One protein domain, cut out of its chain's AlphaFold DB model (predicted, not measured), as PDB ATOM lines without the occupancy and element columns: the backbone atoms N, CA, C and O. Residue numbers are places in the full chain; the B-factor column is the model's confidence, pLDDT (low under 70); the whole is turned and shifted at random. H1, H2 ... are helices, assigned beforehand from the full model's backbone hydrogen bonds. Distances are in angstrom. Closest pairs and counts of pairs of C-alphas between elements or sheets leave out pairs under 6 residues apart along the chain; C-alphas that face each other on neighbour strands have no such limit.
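AT A GLANCE: This is residues 15 to 92 of the 453 residues of the protein "Class E basic helix-loop-helix protein 41" of Marmota monax (UniProt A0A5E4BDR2). Two long helices, H1 and H3, meet near their ends as a wide open V, with the last part of H1 beside the first part of H3 and the rest of each reaching away as a free arm. The short H2 and the loop after it, residues 50 to 56, form a small bulge at the join. The printed part has 78 residues, with three named helices in the order H1, H2, H3 and no named strand; the class is all helix. The whole is extended, with a radius of gyration of the C-alphas of 21.0 A and spans of 76 by 31 by 14 A.

IN THESE COORDINATES: H1, residues 15 to 42, begins at C-alpha 15 at (172.336, 212.031, 215.159) and is 40.3 A long from first to last C-alpha. H2 holds residues 45 to 49 and is 6.1 A long. H3, residues 57 to 86, runs 43.1 A from C-alpha 57 at (203.534, 208.266, 216.149) to C-alpha 86 at (227.318, 182.720, 190.935).

HOW THE PARTS SIT: H1 touches H3 with residues 36 to 40 alone, and H3 touches H1 with residues 57 to 64 alone. Their closest C-alphas are those of Lys 40 and Val 60, 5.6 A apart. They run the same way at a steep tilt of 48 degrees. H2 is close to H3 but not clearly touching it; their closest C-alphas, of Leu 47 and Leu 63, are 6.6 A apart. H1 and H2 are only just apart, their closest C-alphas at 8.0 A. In H2 and H3 every O i to N i+4 pair is within hydrogen-bond range; in H1, 23 of 24 are.

THE WHOLE: The C-alphas of Asp 15 and Leu 92, the two farthest apart, are separated by 76.4 A. Residues 15 to 32, 69 to 80 and 82 to 89 stand free. The printed part has no cut; the link from H1 to H2 is tight and that from H2 to H3 is short. The mean pLDDT of the printed part is 88.9, with residues 15 to 17 and 88 to 92 under 70.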
ATOM      1  N   ASP A  15     171.408 212.602 214.178       60.88
ATOM      2  CA  ASP A  15     172.336 212.031 215.159       60.88
ATOM      3  C   ASP A  15     172.315 210.499 215.191       60.88
ATOM      4  O   ASP A  15     173.376 209.878 215.281       60.88
ATOM      5  N   THR A  16     171.150 209.886 214.967       62.69
ATOM      6  CA  THR A  16     170.981 208.436 214.789       62.69
ATOM      7  C   THR A  16     171.902 207.873 213.695       62.69
ATOM      8  O   THR A  16     172.391 206.761 213.844       62.69
ATOM      9  N   TYR A  17     172.222 208.634 212.635       65.19
ATOM     10  CA  TYR A  17     173.204 208.220 211.614       65.19
ATOM     11  C   TYR A  17     174.652 208.644 211.953       65.19
ATOM     12  O   TYR A  17     175.624 208.004 211.541       65.19
ATOM     13  N   LYS A  18     174.829 209.701 212.758       73.94
ATOM     14  CA  LYS A  18     176.145 210.167 213.243       73.94
ATOM     15  C   LYS A  18     176.759 209.220 214.277       73.94
ATOM     16  O   LYS A  18     177.985 209.098 214.304       73.94
ATOM     17  N   LEU A  19     175.954 208.558 215.112       77.62
ATOM     18  CA  LEU A  19     176.426 207.587 216.110       77.62
ATOM     19  C   LEU A  19     177.102 206.351 215.471       77.62
ATOM     20  O   LEU A  19     178.262 206.099 215.806       77.62
ATOM     21  N   PRO A  20     176.481 205.634 214.509       88.19
ATOM     22  CA  PRO A  20     177.129 204.567 213.746       88.19
ATOM     23  C   PRO A  20     178.407 205.032 213.044       88.19
ATOM     24  O   PRO A  20     179.443 204.384 213.167       88.19
ATOM     25  N   HIS A  21     178.384 206.197 212.390       93.75
ATOM     26  CA  HIS A  21     179.576 206.736 211.731       93.75
ATOM     27  C   HIS A  21     180.719 207.019 212.727       93.75
ATOM     28  O   HIS A  21     181.869 206.660 212.471       93.75
ATOM     29  N   ARG A  22     180.412 207.582 213.909       92.06
ATOM     30  CA  ARG A  22     181.382 207.769 215.006       92.06
ATOM     31  C   ARG A  22     181.952 206.445 215.523       92.06
ATOM     32  O   ARG A  22     183.140 206.402 215.835       92.06
ATOM     33  N   LEU A  23     181.140 205.391 215.614       95.06
ATOM     34  CA  LEU A  23     181.570 204.051 216.040       95.06
ATOM     35  C   LEU A  23     182.485 203.383 215.004       95.06
ATOM     36  O   LEU A  23     183.534 202.855 215.374       95.06
ATOM     37  N   ILE A  24     182.135 203.457 213.717       94.94
ATOM     38  CA  ILE A  24     182.939 202.911 212.610       94.94
ATOM     39  C   ILE A  24     184.300 203.615 212.539       94.94
ATOM     40  O   ILE A  24     185.341 202.958 212.526       94.94
ATOM     41  N   GLU A  25     184.313 204.948 212.571       97.19
ATOM     42  CA  GLU A  25     185.556 205.723 212.539       97.19
ATOM     43  C   GLU A  25     186.377 205.557 213.835       97.19
ATOM     44  O   GLU A  25     187.607 205.537 213.782       97.19
ATOM     45  N   LYS A  26     185.742 205.336 214.998       96.50
ATOM     46  CA  LYS A  26     186.462 204.907 216.209       96.50
ATOM     47  C   LYS A  26     187.159 203.559 215.976       96.50
ATOM     48  O   LYS A  26     188.375 203.499 216.116       96.50
ATOM     49  N   LYS A  27     186.433 202.526 215.529       97.12
ATOM     50  CA  LYS A  27     186.994 201.190 215.237       97.12
ATOM     51  C   LYS A  27     188.138 201.250 214.213       97.12
ATOM     52  O   LYS A  27     189.135 200.547 214.359       97.12
ATOM     53  N   ARG A  28     188.030 202.124 213.202       98.25
ATOM     54  CA  ARG A  28     189.102 202.391 212.228       98.25
ATOM     55  C   ARG A  28     190.343 202.999 212.890       98.25
ATOM     56  O   ARG A  28     191.446 202.516 212.637       98.25
ATOM     57  N   ARG A  29     190.189 204.024 213.736       98.25
ATOM     58  CA  ARG A  29     191.320 204.629 214.467       98.25
ATOM     59  C   ARG A  29     191.970 203.661 215.444       98.25
ATOM     60  O   ARG A  29     193.193 203.640 215.518       98.25
ATOM     61  N   ASP A  30     191.178 202.854 216.140       97.88
ATOM     62  CA  ASP A  30     191.680 201.853 217.080       97.88
ATOM     63  C   ASP A  30     192.547 200.815 216.336       97.88
ATOM     64  O   ASP A  30     193.689 200.589 216.728       97.88
ATOM     65  N   ARG A  31     192.098 200.319 215.168       98.31
ATOM     66  CA  ARG A  31     192.911 199.459 214.280       98.31
ATOM     67  C   ARG A  31     194.204 200.135 213.797       98.31
ATOM     68  O   ARG A  31     195.240 199.483 213.737       98.31
ATOM     69  N   ILE A  32     194.167 201.421 213.437       98.06
ATOM     70  CA  ILE A  32     195.375 202.159 213.017       98.06
ATOM     71  C   ILE A  32     196.367 202.288 214.183       98.06
ATOM     72  O   ILE A  32     197.568 202.118 213.986       98.06
ATOM     73  N   ASN A  33     195.879 202.565 215.394       97.88
ATOM     74  CA  ASN A  33     196.721 202.664 216.586       97.88
ATOM     75  C   ASN A  33     197.381 201.320 216.931       97.88
ATOM     76  O   ASN A  33     198.562 201.316 217.264       97.88
ATOM     77  N   GLU A  34     196.653 200.210 216.783       98.19
ATOM     78  CA  GLU A  34     197.173 198.847 216.943       98.19
ATOM     79  C   GLU A  34     198.345 198.577 215.982       98.19
ATOM     80  O   GLU A  34     199.441 198.222 216.413       98.19
ATOM     81  N   CYS A  35     198.175 198.855 214.684       97.94
ATOM     82  CA  CYS A  35     199.252 198.683 213.704       97.94
ATOM     83  C   CYS A  35     200.475 199.580 213.990       97.94
ATOM     84  O   CYS A  35     201.606 199.161 213.754       97.94
ATOM     85  N   ILE A  36     200.279 200.796 214.518       96.81
ATOM     86  CA  ILE A  36     201.390 201.678 214.922       96.81
ATOM     87  C   ILE A  36     202.107 201.131 216.169       96.81
ATOM     88  O   ILE A  36     203.332 201.222 216.244       96.81
ATOM     89  N   ALA A  37     201.384 200.538 217.124       95.69
ATOM     90  CA  ALA A  37     201.987 199.879 218.282       95.69
ATOM     91  C   ALA A  37     202.834 198.665 217.861       95.69
ATOM     92  O   ALA A  37     203.991 198.565 218.264       95.69
ATOM     93  N   GLN A  38     202.316 197.828 216.957       96.88
ATOM     94  CA  GLN A  38     203.055 196.699 216.379       96.88
ATOM     95  C   GLN A  38     204.324 197.155 215.639       96.88
ATOM     96  O   GLN A  38     205.394 196.588 215.852       96.88
ATOM     97  N   LEU A  39     204.244 198.223 214.832       96.44
ATOM     98  CA  LEU A  39     205.422 198.837 214.203       96.44
ATOM     99  C   LEU A  39     206.454 199.287 215.243       96.44
ATOM    100  O   LEU A  39     207.641 199.010 215.089       96.44
ATOM    101  N   LYS A  40     206.005 199.954 216.313       94.31
ATOM    102  CA  LYS A  40     206.866 200.418 217.409       94.31
ATOM    103  C   LYS A  40     207.600 199.251 218.075       94.31
ATOM    104  O   LYS A  40     208.777 199.394 218.392       94.31
ATOM    105  N   ASP A  41     206.938 198.114 218.275       93.88
ATOM    106  CA  ASP A  41     207.532 196.947 218.935       93.88
ATOM    107  C   ASP A  41     208.504 196.181 218.015       93.88
ATOM    108  O   ASP A  41     209.554 195.743 218.489       93.88
ATOM    109  N   LEU A  42     208.230 196.128 216.703       95.06
ATOM    110  CA  LEU A  42     209.120 195.563 215.673       95.06
ATOM    111  C   LEU A  42     210.406 196.375 215.426       95.06
ATOM    112  O   LEU A  42     211.336 195.864 214.799       95.06
ATOM    113  N   LEU A  43     210.490 197.629 215.888       94.31
ATOM    114  CA  LEU A  43     211.706 198.430 215.731       94.31
ATOM    115  C   LEU A  43     212.895 197.831 216.510       94.31
ATOM    116  O   LEU A  43     212.734 197.416 217.658       94.31
ATOM    117  N   PRO A  44     214.119 197.868 215.955       92.50
ATOM    118  CA  PRO A  44     215.330 197.535 216.699       92.50
ATOM    119  C   PRO A  44     215.526 198.407 217.948       92.50
ATOM    120  O   PRO A  44     215.350 199.626 217.898       92.50
ATOM    121  N   GLU A  45     215.993 197.808 219.048       90.44
ATOM    122  CA  GLU A  45     216.226 198.509 220.324       90.44
ATOM    123  C   GLU A  45     217.143 199.732 220.193       90.44
ATOM    124  O   GLU A  45     216.863 200.784 220.759       90.44
ATOM    125  N   HIS A  46     218.191 199.653 219.369       87.69
ATOM    126  CA  HIS A  46     219.090 200.787 219.131       87.69
ATOM    127  C   HIS A  46     218.392 201.986 218.458       87.69
ATOM    128  O   HIS A  46     218.792 203.126 218.686       87.69
ATOM    129  N   LEU A  47     217.327 201.758 217.676       87.31
ATOM    130  CA  LEU A  47     216.494 202.833 217.128       87.31
ATOM    131  C   LEU A  47     215.479 203.345 218.161       87.31
ATOM    132  O   LEU A  47     215.272 204.551 218.242       87.31
ATOM    133  N   LYS A  48     214.893 202.477 218.996       87.94
ATOM    134  CA  LYS A  48     213.996 202.892 220.096       87.94
ATOM    135  C   LYS A  48     214.714 203.791 221.116       87.94
ATOM    136  O   LYS A  48     214.184 204.823 221.533       87.94
ATOM    137  N   LEU A  49     215.942 203.428 221.488       85.75
ATOM    138  CA  LEU A  49     216.750 204.146 222.480       85.75
ATOM    139  C   LEU A  49     217.214 205.536 222.003       85.75
ATOM    140  O   LEU A  49     217.416 206.414 222.837       85.75
ATOM    141  N   THR A  50     217.305 205.789 220.688       82.69
ATOM    142  CA  THR A  50     217.760 207.091 220.149       82.69
ATOM    143  C   THR A  50     216.822 208.265 220.461       82.69
ATOM    144  O   THR A  50     217.204 209.416 220.268       82.69
ATOM    145  N   THR A  51     215.597 207.989 220.920       78.94
ATOM    146  CA  THR A  51     214.546 208.986 221.212       78.94
ATOM    147  C   THR A  51     213.925 208.785 222.599       78.94
ATOM    148  O   THR A  51     212.740 209.023 222.810       78.94
ATOM    149  N   LEU A  52     214.739 208.356 223.574       76.31
ATOM    150  CA  LEU A  52     214.354 208.256 224.993       76.31
ATOM    151  C   LEU A  52     213.179 207.282 225.263       76.31
ATOM    152  O   LEU A  52     212.507 207.372 226.286       76.31
ATOM    153  N   GLY A  53     212.913 206.345 224.344       73.00
ATOM    154  CA  GLY A  53     211.880 205.308 224.468       73.00
ATOM    155  C   GLY A  53     210.425 205.783 224.329       73.00
ATOM    156  O   GLY A  53     209.558 204.972 223.998       73.00
ATOM    157  N   HIS A  54     210.129 207.076 224.517       84.81
ATOM    158  CA  HIS A  54     208.793 207.629 224.279       84.81
ATOM    159  C   HIS A  54     208.596 207.982 222.800       84.81
ATOM    160  O   HIS A  54     208.715 209.128 222.373       84.81
ATOM    161  N   LEU A  55     208.301 206.955 222.008       88.62
ATOM    162  CA  LEU A  55     208.117 207.082 220.568       88.62
ATOM    163  C   LEU A  55     206.751 207.691 220.215       88.62
ATOM    164  O   LEU A  55     205.720 207.015 220.257       88.62
ATOM    165  N   GLU A  56     206.753 208.957 219.797       93.62
ATOM    166  CA  GLU A  56     205.597 209.574 219.144       93.62
ATOM    167  C   GLU A  56     205.257 208.870 217.819       93.62
ATOM    168  O   GLU A  56     206.128 208.319 217.145       93.62
ATOM    169  N   LYS A  57     203.995 208.951 217.374       95.00
ATOM    170  CA  LYS A  57     203.534 208.266 216.149       95.00
ATOM    171  C   LYS A  57     204.342 208.642 214.900       95.00
ATOM    172  O   LYS A  57     204.595 207.777 214.069       95.00
ATOM    173  N   ALA A  58     204.757 209.905 214.774       95.25
ATOM    174  CA  ALA A  58     205.611 210.353 213.673       95.25
ATOM    175  C   ALA A  58     207.009 209.712 213.742       95.25
ATOM    176  O   ALA A  58     207.497 209.194 212.740       95.25
ATOM    177  N   VAL A  59     207.604 209.661 214.939       94.81
ATOM    178  CA  VAL A  59     208.922 209.056 215.184       94.81
ATOM    179  C   VAL A  59     208.898 207.546 214.917       94.81
ATOM    180  O   VAL A  59     209.816 207.038 214.279       94.81
ATOM    181  N   VAL A  60     207.832 206.829 215.305       95.25
ATOM    182  CA  VAL A  60     207.655 205.403 214.952       95.25
ATOM    183  C   VAL A  60     207.722 205.201 213.437       95.25
ATOM    184  O   VAL A  60     208.458 204.333 212.963       95.25
ATOM    185  N   LEU A  61     206.986 206.007 212.666       96.75
ATOM    186  CA  LEU A  61     206.955 205.907 211.205       96.75
ATOM    187  C   LEU A  61     208.312 206.269 210.578       96.75
ATOM    188  O   LEU A  61     208.771 205.568 209.676       96.75
ATOM    189  N   GLU A  62     208.985 207.307 211.078       95.56
ATOM    190  CA  GLU A  62     210.304 207.722 210.585       95.56
ATOM    191  C   GLU A  62     211.386 206.664 210.862       95.56
ATOM    192  O   GLU A  62     212.154 206.306 209.965       95.56
ATOM    193  N   LEU A  63     211.432 206.117 212.081       95.62
ATOM    194  CA  LEU A  63     212.352 205.035 212.436       95.62
ATOM    195  C   LEU A  63     212.042 203.752 211.658       95.62
ATOM    196  O   LEU A  63     212.973 203.074 211.225       95.62
ATOM    197  N   THR A  64     210.763 203.450 211.407       96.81
ATOM    198  CA  THR A  64     210.370 202.295 210.584       96.81
ATOM    199  C   THR A  64     210.861 202.471 209.151       96.81
ATOM    200  O   THR A  64     211.442 201.547 208.587       96.81
ATOM    201  N   LEU A  65     210.732 203.671 208.576       96.88
ATOM    202  CA  LEU A  65     211.267 203.976 207.248       96.88
ATOM    203  C   LEU A  65     212.801 203.857 207.201       96.88
ATOM    204  O   LEU A  65     213.336 203.317 206.232       96.88
ATOM    205  N   LYS A  66     213.515 204.325 208.235       95.62
ATOM    206  CA  LYS A  66     214.977 204.157 208.345       95.62
ATOM    207  C   LYS A  66     215.365 202.678 208.422       95.62
ATOM    208  O   LYS A  66     216.275 202.259 207.709       95.62
ATOM    209  N   HIS A  67     214.654 201.884 209.224       96.31
ATOM    210  CA  HIS A  67     214.900 200.449 209.351       96.31
ATOM    211  C   HIS A  67     214.626 199.696 208.043       96.31
ATOM    212  O   HIS A  67     215.486 198.944 207.593       96.31
ATOM    213  N   LEU A  68     213.489 199.953 207.385       97.38
ATOM    214  CA  LEU A  68     213.153 199.345 206.095       97.38
ATOM    215  C   LEU A  68     214.194 199.681 205.021       97.38
ATOM    216  O   LEU A  68     214.654 198.777 204.336       97.38
ATOM    217  N   LYS A  69     214.644 200.941 204.922       97.38
ATOM    218  CA  LYS A  69     215.723 201.326 203.993       97.38
ATOM    219  C   LYS A  69     217.029 200.573 204.268       97.38
ATOM    220  O   LYS A  69     217.678 200.129 203.324       97.38
ATOM    221  N   ALA A  70     217.397 200.397 205.539       96.56
ATOM    222  CA  ALA A  70     218.575 199.617 205.918       96.56
ATOM    223  C   ALA A  70     218.423 198.122 205.568       96.56
ATOM    224  O   ALA A  70     219.365 197.521 205.056       96.56
ATOM    225  N   LEU A  71     217.237 197.536 205.775       97.38
ATOM    226  CA  LEU A  71     216.936 196.157 205.373       97.38
ATOM    227  C   LEU A  71     216.959 195.978 203.849       97.38
ATOM    228  O   LEU A  71     217.521 194.994 203.371       97.38
ATOM    229  N   THR A  72     216.407 196.919 203.076       97.44
ATOM    230  CA  THR A  72     216.479 196.895 201.607       97.44
ATOM    231  C   THR A  72     217.929 196.950 201.133       97.44
ATOM    232  O   THR A  72     218.328 196.095 200.350       97.44
ATOM    233  N   ALA A  73     218.742 197.873 201.661       97.81
ATOM    234  CA  ALA A  73     220.158 197.981 201.302       97.81
ATOM    235  C   ALA A  73     220.964 196.717 201.669       97.81
ATOM    236  O   ALA A  73     221.816 196.279 200.898       97.81
ATOM    237  N   LEU A  74     220.671 196.091 202.816       97.06
ATOM    238  CA  LEU A  74     221.274 194.814 203.209       97.06
ATOM    239  C   LEU A  74     220.848 193.667 202.276       97.06
ATOM    240  O   LEU A  74     221.680 192.851 201.885       97.06
ATOM    241  N   THR A  75     219.571 193.626 201.892       97.12
ATOM    242  CA  THR A  75     219.029 192.626 200.957       97.12
ATOM    243  C   THR A  75     219.660 192.780 199.573       97.12
ATOM    244  O   THR A  75     220.056 191.790 198.962       97.12
ATOM    245  N   GLU A  76     219.820 194.016 199.101       96.12
ATOM    246  CA  GLU A  76     220.489 194.322 197.838       96.12
ATOM    247  C   GLU A  76     221.973 193.930 197.882       96.12
ATOM    248  O   GLU A  76     222.441 193.224 196.992       96.12
ATOM    249  N   GLN A  77     222.698 194.275 198.954       96.00
ATOM    250  CA  GLN A  77     224.084 193.839 199.153       96.00
ATOM    251  C   GLN A  77     224.201 192.304 199.158       96.00
ATOM    252  O   GLN A  77     225.119 191.745 198.554       96.00
ATOM    253  N   GLN A  78     223.273 191.604 199.818       95.56
ATOM    254  CA  GLN A  78     223.243 190.143 199.825       95.56
ATOM    255  C   GLN A  78     222.968 189.580 198.424       95.56
ATOM    256  O   GLN A  78     223.632 188.629 198.016       95.56
ATOM    257  N   HIS A  79     222.053 190.184 197.664       95.81
ATOM    258  CA  HIS A  79     221.749 189.795 196.287       95.81
ATOM    259  C   HIS A  79     222.947 190.015 195.349       95.81
ATOM    260  O   HIS A  79     223.353 189.086 194.650       95.81
ATOM    261  N   GLN A  80     223.593 191.184 195.414       94.81
ATOM    262  CA  GLN A  80     224.839 191.480 194.696       94.81
ATOM    263  C   GLN A  80     225.947 190.474 195.055       94.81
ATOM    264  O   GLN A  80     226.656 189.990 194.172       94.81
ATOM    265  N   LYS A  81     226.072 190.093 196.336       90.62
ATOM    266  CA  LYS A  81     227.029 189.071 196.789       90.62
ATOM    267  C   LYS A  81     226.701 187.677 196.241       90.62
ATOM    268  O   LYS A  81     227.622 186.959 195.867       90.62
ATOM    269  N   ILE A  82     225.423 187.294 196.176       91.31
ATOM    270  CA  ILE A  82     224.986 186.023 195.573       91.31
ATOM    271  C   ILE A  82     225.325 186.004 194.077       91.31
ATOM    272  O   ILE A  82     225.948 185.047 193.625       91.31
ATOM    273  N   ILE A  83     225.013 187.075 193.341       90.38
ATOM    274  CA  ILE A  83     225.361 187.211 191.917       90.38
ATOM    275  C   ILE A  83     226.881 187.126 191.717       90.38
ATOM    276  O   ILE A  83     227.346 186.354 190.888       90.38
ATOM    277  N   ALA A  84     227.680 187.838 192.518       85.75
ATOM    278  CA  ALA A  84     229.143 187.800 192.420       85.75
ATOM    279  C   ALA A  84     229.750 186.411 192.721       85.75
ATOM    280  O   ALA A  84     230.817 186.076 192.207       85.75
ATOM    281  N   LEU A  85     229.084 185.593 193.546       83.94
ATOM    282  CA  LEU A  85     229.474 184.199 193.788       83.94
ATOM    283  C   LEU A  85     229.041 183.275 192.638       83.94
ATOM    284  O   LEU A  85     229.819 182.411 192.234       83.94
ATOM    285  N   GLN A  86     227.840 183.475 192.084       83.38
ATOM    286  CA  GLN A  86     227.318 182.720 190.935       83.38
ATOM    287  C   GLN A  86     228.098 182.999 189.643       83.38
ATOM    288  O   GLN A  86     228.364 182.074 188.881       83.38
ATOM    289  N   ASN A  87     228.550 184.239 189.441       77.94
ATOM    290  CA  ASN A  87     229.359 184.665 188.294       77.94
ATOM    291  C   ASN A  87     230.818 184.152 188.342       77.94
ATOM    292  O   ASN A  87     231.638 184.542 187.516       77.94
ATOM    293  N   GLY A  88     231.174 183.302 189.310       59.84
ATOM    294  CA  GLY A  88     232.456 182.591 189.358       59.84
ATOM    295  C   GLY A  88     233.668 183.403 189.832       59.84
ATOM    296  O   GLY A  88     234.634 182.795 190.292       59.84
ATOM    297  N   GLU A  89     233.617 184.741 189.826       55.09
ATOM    298  CA  GLU A  89     234.769 185.614 190.131       55.09
ATOM    299  C   GLU A  89     235.420 185.387 191.509       55.09
ATOM    300  O   GLU A  89     236.581 185.753 191.704       55.09
ATOM    301  N   ARG A  90     234.717 184.782 192.480       54.38
ATOM    302  CA  ARG A  90     235.279 184.494 193.819       54.38
ATOM    303  C   ARG A  90     235.083 183.074 194.348       54.38
ATOM    304  O   ARG A  90     235.443 182.829 195.495       54.38
ATOM    305  N   SER A  91     234.584 182.125 193.552       47.06
ATOM    306  CA  SER A  91     234.421 180.740 194.039       47.06
ATOM    307  C   SER A  91     235.752 179.971 194.141       47.06
ATOM    308  O   SER A  91     235.857 179.018 194.907       47.06
ATOM    309  N   LEU A  92     236.798 180.411 193.426       49.81
ATOM    310  CA  LEU A  92     238.139 179.807 193.497       49.81
ATOM    311  C   LEU A  92     239.193 180.663 194.210       49.81
ATOM    312  O   LEU A  92     240.193 180.112 194.658       49.81
TER     313      LEU A  92